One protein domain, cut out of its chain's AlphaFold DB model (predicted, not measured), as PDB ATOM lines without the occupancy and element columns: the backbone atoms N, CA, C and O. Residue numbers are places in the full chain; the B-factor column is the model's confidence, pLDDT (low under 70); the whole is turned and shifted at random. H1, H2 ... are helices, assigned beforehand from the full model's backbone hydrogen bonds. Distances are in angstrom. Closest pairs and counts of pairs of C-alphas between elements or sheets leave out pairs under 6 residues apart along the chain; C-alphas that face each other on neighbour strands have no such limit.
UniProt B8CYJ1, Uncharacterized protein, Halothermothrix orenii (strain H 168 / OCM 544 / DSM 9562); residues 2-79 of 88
ATOM      1  N   TYR A   2     121.037  63.773  21.449       85.06
ATOM      2  CA  TYR A   2     120.634  64.945  20.657       85.06
ATOM      3  C   TYR A   2     119.214  64.865  20.057       85.06
ATOM      4  O   TYR A   2     118.413  65.752  20.309       85.06
ATOM      5  N   TYR A   3     118.834  63.775  19.375       89.44
ATOM      6  CA  TYR A   3     117.486  63.658  18.783       89.44
ATOM      7  C   TYR A   3     116.336  63.718  19.801       89.44
ATOM      8  O   TYR A   3     115.253  64.200  19.483       89.44
ATOM      9  N   LEU A   4     116.565  63.253  21.033       92.44
ATOM     10  CA  LEU A   4     115.566  63.343  22.098       92.44
ATOM     11  C   LEU A   4     115.404  64.799  22.548       92.44
ATOM     12  O   LEU A   4     114.281  65.271  22.687       92.44
ATOM     13  N   ILE A   5     116.520  65.517  22.711       92.25
ATOM     14  CA  ILE A   5     116.529  66.952  23.028       92.25
ATOM     15  C   ILE A   5     115.848  67.737  21.907       92.25
ATOM     16  O   ILE A   5     114.999  68.569  22.197       92.25
ATOM     17  N   LEU A   6     116.153  67.419  20.649       93.50
ATOM     18  CA  LEU A   6     115.526  68.030  19.483       93.50
ATOM     19  C   LEU A   6     114.000  67.905  19.552       93.50
ATOM     20  O   LEU A   6     113.308  68.912  19.528       93.50
ATOM     21  N   ILE A   7     113.470  66.693  19.746       95.38
ATOM     22  CA  ILE A   7     112.018  66.479  19.848       95.38
ATOM     23  C   ILE A   7     111.428  67.228  21.049       95.38
ATOM     24  O   ILE A   7     110.440  67.945  20.899       95.38
ATOM     25  N   VAL A   8     112.020  67.088  22.238       96.75
ATOM     26  CA  VAL A   8     111.483  67.685  23.472       96.75
ATOM     27  C   VAL A   8     111.504  69.211  23.408       96.75
ATOM     28  O   VAL A   8     110.493  69.852  23.695       96.75
ATOM     29  N   VAL A   9     112.623  69.809  23.002       96.31
ATOM     30  CA  VAL A   9     112.745  71.266  22.901       96.31
ATOM     31  C   VAL A   9     111.863  71.796  21.775       96.31
ATOM     32  O   VAL A   9     111.187  72.802  21.982       96.31
ATOM     33  N   SER A  10     111.756  71.110  20.632       96.88
ATOM     34  CA  SER A  10     110.822  71.520  19.581       96.88
ATOM     35  C   SER A  10     109.363  71.470  20.035       96.88
ATOM     36  O   SER A  10     108.617  72.383  19.684       96.88
ATOM     37  N   LEU A  11     108.948  70.484  20.843       97.88
ATOM     38  CA  LEU A  11     107.598  70.437  21.431       97.88
ATOM     39  C   LEU A  11     107.323  71.657  22.317       97.88
ATOM     40  O   LEU A  11     106.251  72.261  22.214       97.88
ATOM     41  N   VAL A  12     108.296  72.035  23.151       97.50
ATOM     42  CA  VAL A  12     108.209  73.215  24.024       97.50
ATOM     43  C   VAL A  12     108.165  74.496  23.198       97.50
ATOM     44  O   VAL A  12     107.256  75.301  23.378       97.50
ATOM     45  N   VAL A  13     109.094  74.677  22.257       96.88
ATOM     46  CA  VAL A  13     109.155  75.861  21.385       96.88
ATOM     47  C   VAL A  13     107.872  75.999  20.570       96.88
ATOM     48  O   VAL A  13     107.290  77.081  20.533       96.88
ATOM     49  N   ALA A  14     107.381  74.914  19.971       97.06
ATOM     50  CA  ALA A  14     106.121  74.920  19.237       97.06
ATOM     51  C   ALA A  14     104.937  75.264  20.146       97.06
ATOM     52  O   ALA A  14     104.061  76.018  19.733       97.06
ATOM     53  N   GLY A  15     104.921  74.773  21.390       96.56
ATOM     54  CA  GLY A  15     103.891  75.107  22.376       96.56
ATOM     55  C   GLY A  15     103.910  76.584  22.762       96.56
ATOM     56  O   GLY A  15     102.865  77.234  22.756       96.56
ATOM     57  N   ILE A  16     105.098  77.134  23.020       96.62
ATOM     58  CA  ILE A  16     105.293  78.559  23.315       96.62
ATOM     59  C   ILE A  16     104.840  79.409  22.128       96.62
ATOM     60  O   ILE A  16     104.070  80.347  22.316       96.62
ATOM     61  N   LEU A  17     105.264  79.073  20.907       95.94
ATOM     62  CA  LEU A  17     104.867  79.800  19.700       95.94
ATOM     63  C   LEU A  17     103.367  79.691  19.439       95.94
ATOM     64  O   LEU A  17     102.737  80.688  19.103       95.94
ATOM     65  N   HIS A  18     102.775  78.513  19.630       95.31
ATOM     66  CA  HIS A  18     101.342  78.318  19.454       95.31
ATOM     67  C   HIS A  18     100.536  79.162  20.444       95.31
ATOM     68  O   HIS A  18      99.564  79.804  20.055       95.31
ATOM     69  N   TYR A  19     100.977  79.229  21.703       95.31
ATOM     70  CA  TYR A  19     100.372  80.093  22.714       95.31
ATOM     71  C   TYR A  19     100.571  81.583  22.402       95.31
ATOM     72  O   TYR A  19      99.619  82.361  22.468       95.31
ATOM     73  N   ALA A  20     101.789  81.986  22.029       94.38
ATOM     74  CA  ALA A  20     102.130  83.372  21.714       94.38
ATOM     75  C   ALA A  20     101.400  83.890  20.467       94.38
ATOM     76  O   ALA A  20     101.090  85.074  20.371       94.38
ATOM     77  N   LEU A  21     101.100  83.004  19.518       92.06
ATOM     78  CA  LEU A  21     100.450  83.330  18.253       92.06
ATOM     79  C   LEU A  21      98.986  82.871  18.204       92.06
ATOM     80  O   LEU A  21      98.415  82.803  17.121       92.06
ATOM     81  N   LYS A  22      98.359  82.593  19.354       88.75
ATOM     82  CA  LYS A  22      96.976  82.087  19.456       88.75
ATOM     83  C   LYS A  22      95.922  82.959  18.761       88.75
ATOM     84  O   LYS A  22      94.882  82.458  18.355       88.75
ATOM     85  N   GLU A  23      96.182  84.261  18.641       88.12
ATOM     86  CA  GLU A  23      95.288  85.226  17.982       88.12
ATOM     87  C   GLU A  23      95.449  85.235  16.457       88.12
ATOM     88  O   GLU A  23      94.627  85.802  15.740       88.12
ATOM     89  N   LYS A  24      96.512  84.612  15.941       84.06
ATOM     90  CA  LYS A  24      96.777  84.490  14.511       84.06
ATOM     91  C   LYS A  24      96.385  83.094  14.047       84.06
ATOM     92  O   LYS A  24      96.775  82.087  14.631       84.06
ATOM     93  N   THR A  25      95.650  83.025  12.944       77.06
ATOM     94  CA  THR A  25      95.399  81.762  12.255       77.06
ATOM     95  C   THR A  25      96.694  81.308  11.591       77.06
ATOM     96  O   THR A  25      97.077  81.813  10.542       77.06
ATOM     97  N   ILE A  26      97.408  80.380  12.231       81.38
ATOM     98  CA  ILE A  26      98.594  79.742  11.650       81.38
ATOM     99  C   ILE A  26      98.131  78.539  10.839       81.38
ATOM    100  O   ILE A  26      97.617  77.580  11.426       81.38
ATOM    101  N   PRO A  27      98.308  78.542   9.510       79.06
ATOM    102  CA  PRO A  27      97.958  77.390   8.693       79.06
ATOM    103  C   PRO A  27      98.781  76.164   9.102       79.06
ATOM    104  O   PRO A  27      99.981  76.258   9.351       79.06
ATOM    105  N   GLY A  28      98.102  75.027   9.264       84.06
ATOM    106  CA  GLY A  28      98.686  73.806   9.834       84.06
ATOM    107  C   GLY A  28      98.870  73.817  11.364       84.06
ATOM    108  O   GLY A  28      99.265  72.802  11.938       84.06
ATOM    109  N   GLY A  29      98.550  74.925  12.044       90.50
ATOM    110  CA  GLY A  29      98.459  75.024  13.501       90.50
ATOM    111  C   GLY A  29      99.723  74.595  14.250       90.50
ATOM    112  O   GLY A  29     100.848  74.858  13.823       90.50
ATOM    113  N   TYR A  30      99.529  73.922  15.386       94.19
ATOM    114  CA  TYR A  30     100.619  73.421  16.229       94.19
ATOM    115  C   TYR A  30     101.588  72.499  15.473       94.19
ATOM    116  O   TYR A  30     102.800  72.610  15.639       94.19
ATOM    117  N   TRP A  31     101.072  71.620  14.610       93.94
ATOM    118  CA  TRP A  31     101.889  70.641  13.888       93.94
ATOM    119  C   TRP A  31     102.846  71.289  12.898       93.94
ATOM    120  O   TRP A  31     104.000  70.877  12.804       93.94
ATOM    121  N   ASN A  32     102.398  72.342  12.218       94.56
ATOM    122  CA  ASN A  32     103.273  73.133  11.369       94.56
ATOM    123  C   ASN A  32     104.428  73.755  12.173       94.56
ATOM    124  O   ASN A  32     105.587  73.662  11.771       94.56
ATOM    125  N   LEU A  33     104.119  74.347  13.332       96.06
ATOM    126  CA  LEU A  33     105.139  74.939  14.197       96.06
ATOM    127  C   LEU A  33     106.119  73.888  14.713       96.06
ATOM    128  O   LEU A  33     107.315  74.148  14.748       96.06
ATOM    129  N   LEU A  34     105.633  72.701  15.078       97.31
ATOM    130  CA  LEU A  34     106.475  71.608  15.551       97.31
ATOM    131  C   LEU A  34     107.437  71.127  14.467       97.31
ATOM    132  O   LEU A  34     108.644  71.089  14.693       97.31
ATOM    133  N   VAL A  35     106.915  70.796  13.286       96.56
ATOM    134  CA  VAL A  35     107.727  70.298  12.169       96.56
ATOM    135  C   VAL A  35     108.720  71.362  11.709       96.56
ATOM    136  O   VAL A  35     109.897  71.059  11.519       96.56
ATOM    137  N   GLY A  36     108.286  72.618  11.600       97.00
ATOM    138  CA  GLY A  36     109.185  73.716  11.264       97.00
ATOM    139  C   GLY A  36     110.232  73.990  12.335       97.00
ATOM    140  O   GLY A  36     111.369  74.283  11.982       97.00
ATOM    141  N   SER A  37     109.907  73.816  13.615       97.50
ATOM    142  CA  SER A  37     110.870  73.942  14.713       97.50
ATOM    143  C   SER A  37     111.962  72.873  14.639       97.50
ATOM    144  O   SER A  37     113.147  73.196  14.680       97.50
ATOM    145  N   ILE A  38     111.570  71.618  14.407       97.00
ATOM    146  CA  ILE A  38     112.483  70.479  14.225       97.00
ATOM    147  C   ILE A  38     113.413  70.715  13.029       97.00
ATOM    148  O   ILE A  38     114.633  70.623  13.161       97.00
ATOM    149  N   ILE A  39     112.844  71.029  11.862       96.75
ATOM    150  CA  ILE A  39     113.611  71.220  10.623       96.75
ATOM    151  C   ILE A  39     114.499  72.462  10.728       96.75
ATOM    152  O   ILE A  39     115.658  72.419  10.328       96.75
ATOM    153  N   GLY A  40     113.978  73.552  11.291       96.31
ATOM    154  CA  GLY A  40     114.706  74.801  11.479       96.31
ATOM    155  C   GLY A  40     115.932  74.637  12.358       96.31
ATOM    156  O   GLY A  40     117.016  75.048  11.962       96.31
ATOM    157  N   ALA A  41     115.782  73.998  13.518       95.81
ATOM    158  CA  ALA A  41     116.902  73.757  14.421       95.81
ATOM    159  C   ALA A  41     117.927  72.805  13.805       95.81
ATOM    160  O   ALA A  41     119.114  73.102  13.825       95.81
ATOM    161  N   PHE A  42     117.473  71.722  13.165       94.38
ATOM    162  CA  PHE A  42     118.369  70.778  12.499       94.38
ATOM    163  C   PHE A  42     119.181  71.431  11.369       94.38
ATOM    164  O   PHE A  42     120.391  71.235  11.276       94.38
ATOM    165  N   LEU A  43     118.533  72.230  10.513       94.75
ATOM    166  CA  LEU A  43     119.218  72.965   9.445       94.75
ATOM    167  C   LEU A  43     120.100  74.087   9.995       94.75
ATOM    168  O   LEU A  43     121.174  74.332   9.453       94.75
ATOM    169  N   GLY A  44     119.666  74.756  11.061       92.38
ATOM    170  CA  GLY A  44     120.453  75.764  11.761       92.38
ATOM    171  C   GLY A  44     121.756  75.192  12.292       92.38
ATOM    172  O   GLY A  44     122.813  75.730  11.986       92.38
ATOM    173  N   ASP A  45     121.690  74.065  12.995       90.75
ATOM    174  CA  ASP A  45     122.872  73.378  13.516       90.75
ATOM    175  C   ASP A  45     123.797  72.920  12.377       90.75
ATOM    176  O   ASP A  45     125.015  73.044  12.476       90.75
ATOM    177  N   LEU A  46     123.235  72.443  11.259       90.94
ATOM    178  CA  LEU A  46     124.021  71.978  10.113       90.94
ATOM    179  C   LEU A  46     124.732  73.115   9.359       90.94
ATOM    180  O   LEU A  46     125.850  72.927   8.885       90.94
ATOM    181  N   ILE A  47     124.073  74.265   9.195       92.94
ATOM    182  CA  ILE A  47     124.549  75.363   8.336       92.94
ATOM    183  C   ILE A  47     125.313  76.416   9.143       92.94
ATOM    184  O   ILE A  47     126.334  76.925   8.683       92.94
ATOM    185  N   LEU A  48     124.802  76.773  10.321       90.50
ATOM    186  CA  LEU A  48     125.336  77.840  11.169       90.50
ATOM    187  C   LEU A  48     126.228  77.297  12.293       90.50
ATOM    188  O   LEU A  48     127.013  78.060  12.853       90.50
ATOM    189  N   GLY A  49     126.127  76.002  12.612       87.62
ATOM    190  CA  GLY A  49     126.788  75.407  13.771       87.62
ATOM    191  C   GLY A  49     126.196  75.902  15.092       87.62
ATOM    192  O   GLY A  49     125.033  76.310  15.165       87.62
ATOM    193  N   ASP A  50     127.025  75.901  16.137       89.88
ATOM    194  CA  ASP A  50     126.670  76.433  17.453       89.88
ATOM    195  C   ASP A  50     126.581  77.963  17.392       89.88
ATOM    196  O   ASP A  50     127.557  78.687  17.611       89.88
ATOM    197  N   TRP A  51     125.394  78.464  17.060       85.25
ATOM    198  CA  TRP A  51     125.172  79.882  16.813       85.25
ATOM    199  C   TRP A  51     123.954  80.432  17.555       85.25
ATOM    200  O   TRP A  51     122.890  79.819  17.601       85.25
ATOM    201  N   ALA A  52     124.108  81.652  18.076       90.38
ATOM    202  CA  ALA A  52     123.122  82.352  18.892       90.38
ATOM    203  C   ALA A  52     122.723  81.555  20.147       90.38
ATOM    204  O   ALA A  52     123.577  81.219  20.968       90.38
ATOM    205  N   TRP A  53     121.426  81.324  20.356       93.88
ATOM    206  CA  TRP A  53     120.941  80.657  21.555       93.88
ATOM    207  C   TRP A  53     120.830  79.148  21.345       93.88
ATOM    208  O   TRP A  53     119.952  78.667  20.627       93.88
ATOM    209  N   MET A  54     121.689  78.424  22.060       94.25
ATOM    210  CA  MET A  54     121.702  76.968  22.128       94.25
ATOM    211  C   MET A  54     121.078  76.475  23.440       94.25
ATOM    212  O   MET A  54     121.372  77.003  24.515       94.25
ATOM    213  N   LEU A  55     120.266  75.420  23.376       92.56
ATOM    214  CA  LEU A  55     119.734  74.712  24.540       92.56
ATOM    215  C   LEU A  55     120.055  73.221  24.434       92.56
ATOM    216  O   LEU A  55     119.425  72.491  23.676       92.56
ATOM    217  N   ALA A  56     121.050  72.768  25.200       90.88
ATOM    218  CA  ALA A  56     121.507  71.374  25.201       90.88
ATOM    219  C   ALA A  56     121.836  70.829  23.788       90.88
ATOM    220  O   ALA A  56     121.568  69.673  23.468       90.88
ATOM    221  N   GLY A  57     122.417  71.685  22.942       87.56
ATOM    222  CA  GLY A  57     122.748  71.381  21.549       87.56
ATOM    223  C   GLY A  57     121.660  71.759  20.544       87.56
ATOM    224  O   GLY A  57     121.922  71.685  19.361       87.56
ATOM    225  N   TYR A  58     120.477  72.198  20.977       91.88
ATOM    226  CA  TYR A  58     119.415  72.672  20.086       91.88
ATOM    227  C   TYR A  58     119.533  74.172  19.801       91.88
ATOM    228  O   TYR A  58     119.430  74.965  20.741       91.88
ATOM    229  N   ASN A  59     119.649  74.588  18.539       95.12
ATOM    230  CA  ASN A  59     119.560  76.006  18.182       95.12
ATOM    231  C   ASN A  59     118.113  76.521  18.230       95.12
ATOM    232  O   ASN A  59     117.302  76.314  17.320       95.12
ATOM    233  N   VAL A  60     117.790  77.232  19.313       95.00
ATOM    234  CA  VAL A  60     116.434  77.718  19.603       95.00
ATOM    235  C   VAL A  60     115.975  78.733  18.566       95.00
ATOM    236  O   VAL A  60     114.827  78.690  18.120       95.00
ATOM    237  N   ILE A  61     116.873  79.627  18.151       95.19
ATOM    238  CA  ILE A  61     116.556  80.690  17.195       95.19
ATOM    239  C   ILE A  61     116.278  80.096  15.820       95.19
ATOM    240  O   ILE A  61     115.267  80.430  15.203       95.19
ATOM    241  N   ALA A  62     117.124  79.173  15.366       96.38
ATOM    242  CA  ALA A  62     116.914  78.495  14.096       96.38
ATOM    243  C   ALA A  62     115.612  77.676  14.091       96.38
ATOM    244  O   ALA A  62     114.874  77.714  13.107       96.38
ATOM    245  N   GLY A  63     115.267  77.024  15.208       96.56
ATOM    246  CA  GLY A  63     113.971  76.360  15.372       96.56
ATOM    247  C   GLY A  63     112.787  77.321  15.243       96.56
ATOM    248  O   GLY A  63     111.866  77.080  14.465       96.56
ATOM    249  N   ILE A  64     112.817  78.467  15.929       96.50
ATOM    250  CA  ILE A  64     111.754  79.479  15.807       96.50
ATOM    251  C   ILE A  64     111.623  79.966  14.358       96.50
ATOM    252  O   ILE A  64     110.511  80.047  13.834       96.50
ATOM    253  N   ILE A  65     112.744  80.257  13.694       96.12
ATOM    254  CA  ILE A  65     112.747  80.700  12.294       96.12
ATOM    255  C   ILE A  65     112.140  79.621  11.395       96.12
ATOM    256  O   ILE A  65     111.243  79.925  10.610       96.12
ATOM    257  N   GLY A  66     112.561  78.363  11.532       96.31
ATOM    258  CA  GLY A  66     112.004  77.260  10.750       96.31
ATOM    259  C   GLY A  66     110.503  77.084  10.964       96.31
ATOM    260  O   GLY A  66     109.768  76.925   9.992       96.31
ATOM    261  N   ALA A  67     110.013  77.197  12.201       96.25
ATOM    262  CA  ALA A  67     108.582  77.126  12.514       96.25
ATOM    263  C   ALA A  67     107.763  78.167  11.732       96.25
ATOM    264  O   ALA A  67     106.714  77.852  11.160       96.25
ATOM    265  N   LEU A  68     108.264  79.401  11.668       94.31
ATOM    266  CA  LEU A  68     107.609  80.501  10.961       94.31
ATOM    267  C   LEU A  68     107.729  80.361   9.439       94.31
ATOM    268  O   LEU A  68     106.741  80.556   8.731       94.31
ATOM    269  N   VAL A  69     108.908  79.989   8.934       94.81
ATOM    270  CA  VAL A  69     109.163  79.825   7.494       94.81
ATOM    271  C   VAL A  69     108.344  78.674   6.921       94.81
ATOM    272  O   VAL A  69     107.709  78.854   5.885       94.81
ATOM    273  N   ILE A  70     108.292  77.517   7.589       94.12
ATOM    274  CA  ILE A  70     107.462  76.397   7.123       94.12
ATOM    275  C   ILE A  70     105.980  76.774   7.169       94.12
ATOM    276  O   ILE A  70     105.268  76.493   6.208       94.12
ATOM    277  N   GLY A  71     105.528  77.498   8.199       91.19
ATOM    278  CA  GLY A  71     104.153  78.007   8.238       91.19
ATOM    279  C   GLY A  71     103.824  78.919   7.074       91.19
ATOM    280  O   GLY A  71     102.792  78.754   6.425       91.19
ATOM    281  N   TRP A  72     104.728  79.839   6.758       90.38
ATOM    282  CA  TRP A  72     104.592  80.700   5.596       90.38
ATOM    283  C   TRP A  72     104.572  79.903   4.282       90.38
ATOM    284  O   TRP A  72     103.671  80.106   3.469       90.38
ATOM    285  N   LEU A  73     105.480  78.940   4.091       91.25
ATOM    286  CA  LEU A  73     105.489  78.065   2.911       91.25
ATOM    287  C   LEU A  73     104.196  77.255   2.789       91.25
ATOM    288  O   LEU A  73     103.636  77.156   1.698       91.25
ATOM    289  N   TYR A  74     103.679  76.730   3.900       88.62
ATOM    290  CA  TYR A  74     102.403  76.022   3.930       88.62
ATOM    291  C   TYR A  74     101.267  76.918   3.420       88.62
ATOM    292  O   TYR A  74     100.432  76.470   2.636       88.62
ATOM    293  N   THR A  75     101.259  78.205   3.790       85.25
ATOM    294  CA  THR A  75     100.257  79.152   3.273       85.25
ATOM    295  C   THR A  75     100.347  79.315   1.754       85.25
ATOM    296  O   THR A  75      99.325  79.351   1.080       85.25
ATOM    297  N   LEU A  76     101.550  79.357   1.184       87.81
ATOM    298  CA  LEU A  76     101.716  79.527  -0.260       87.81
ATOM    299  C   LEU A  76     101.293  78.285  -1.047       87.81
ATOM    300  O   LEU A  76     100.729  78.407  -2.135       87.81
ATOM    301  N   LEU A  77     101.574  77.102  -0.501       87.19
ATOM    302  CA  LEU A  77     101.314  75.829  -1.166       87.19
ATOM    303  C   LEU A  77      99.848  75.405  -1.065       87.19
ATOM    304  O   LEU A  77      99.292  74.902  -2.037       87.19
ATOM    305  N   PHE A  78      99.220  75.617   0.092       81.38
ATOM    306  CA  PHE A  78      97.894  75.070   0.387       81.38
ATOM    307  C   PHE A  78      96.784  76.118   0.455       81.38
ATOM    308  O   PHE A  78      95.617  75.748   0.451       81.38
ATOM    309  N   ASN A  79      97.110  77.415   0.474       67.31
ATOM    310  CA  ASN A  79      96.111  78.488   0.504       67.31
ATOM    311  C   ASN A  79      95.840  79.083  -0.892       67.31
ATOM    312  O   ASN A  79      95.455  80.249  -1.026       67.31
TER     313      ASN A  79
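This is residues 2 to 79 of the 88 residues of an uncharacterized protein of Halothermothrix orenii (strain H 168 / OCM 544 / DSM 9562) (UniProt B8CYJ1). Three helices of nearly equal length are packed crosswise: H2 and H3 cross as an X in close contact, and H1 crosses H2 as well, packing also on the first part of H3. The long link between H2 and H3 holds a small antiparallel pairing, residues 54 to 55 with 58 to 59. The printed part has 78 residues, with three named helices in the order H1, H2, H3 and no named strand; the class is all helix. The whole is compact, with a radius of gyration of the C-alphas of 11.9 A, and elongated in outline, spanning 34 by 22 by 19 A.

H2, the longest helix by residues, is residues 29 to 48, Gly 29 to Leu 48, and measures 27.1 A from first to last C-alpha; C-alpha 29 is at (98.459, 75.024, 13.501). H1 is residues 2 to 20, Tyr 2 to Ala 20, 26.1 A long from first to last C-alpha, and begins with C-alpha 2 at (120.634, 64.945, 20.657). H3 is residues 60 to 78, Val 60 to Phe 78, 26.8 A long from first to last C-alpha, and ends with C-alpha 78 at (97.894, 75.070, 0.387).

H2 touches H3, with 48 pairs of C-alphas within 8 A. Their closest C-alphas, those of Gly 36 and Ala 67, are 3.7 A apart. The two helices run opposite ways at a steep tilt of 55 degrees. H2 also touches H1, and the closest C-alphas of this pair, those of Ala 14 and Leu 34, are 5.0 A apart. H1 and H2 run opposite ways at a steep tilt of 50 degrees. H1 touches H3 with residues 10 to 17 alone, and H3 touches H1 with residues 60 to 67 alone. The closest C-alphas of H1 and H3, those of Val 13 and Ile 64, are 7.1 A apart. These two helices run the same way at a steep tilt of 66 degrees. The helix packing is mostly crossed, with 0 of the 3 pairs that touch at a shallow tilt. In H1, H2 and H3 every O i to N i+4 pair is within hydrogen-bond range.

The two C-alphas farthest apart, those of Ala 56 and Asn 79, are 36.1 A apart. The printed part runs from residue 2 to residue 79 with no cut. The link from H2 to H3, with 11 residues, is long; the link from H1 to H2, with 8 residues, is short. The mean pLDDT of the printed part is 92.1, and one printed residue, Asn 79, is under 70.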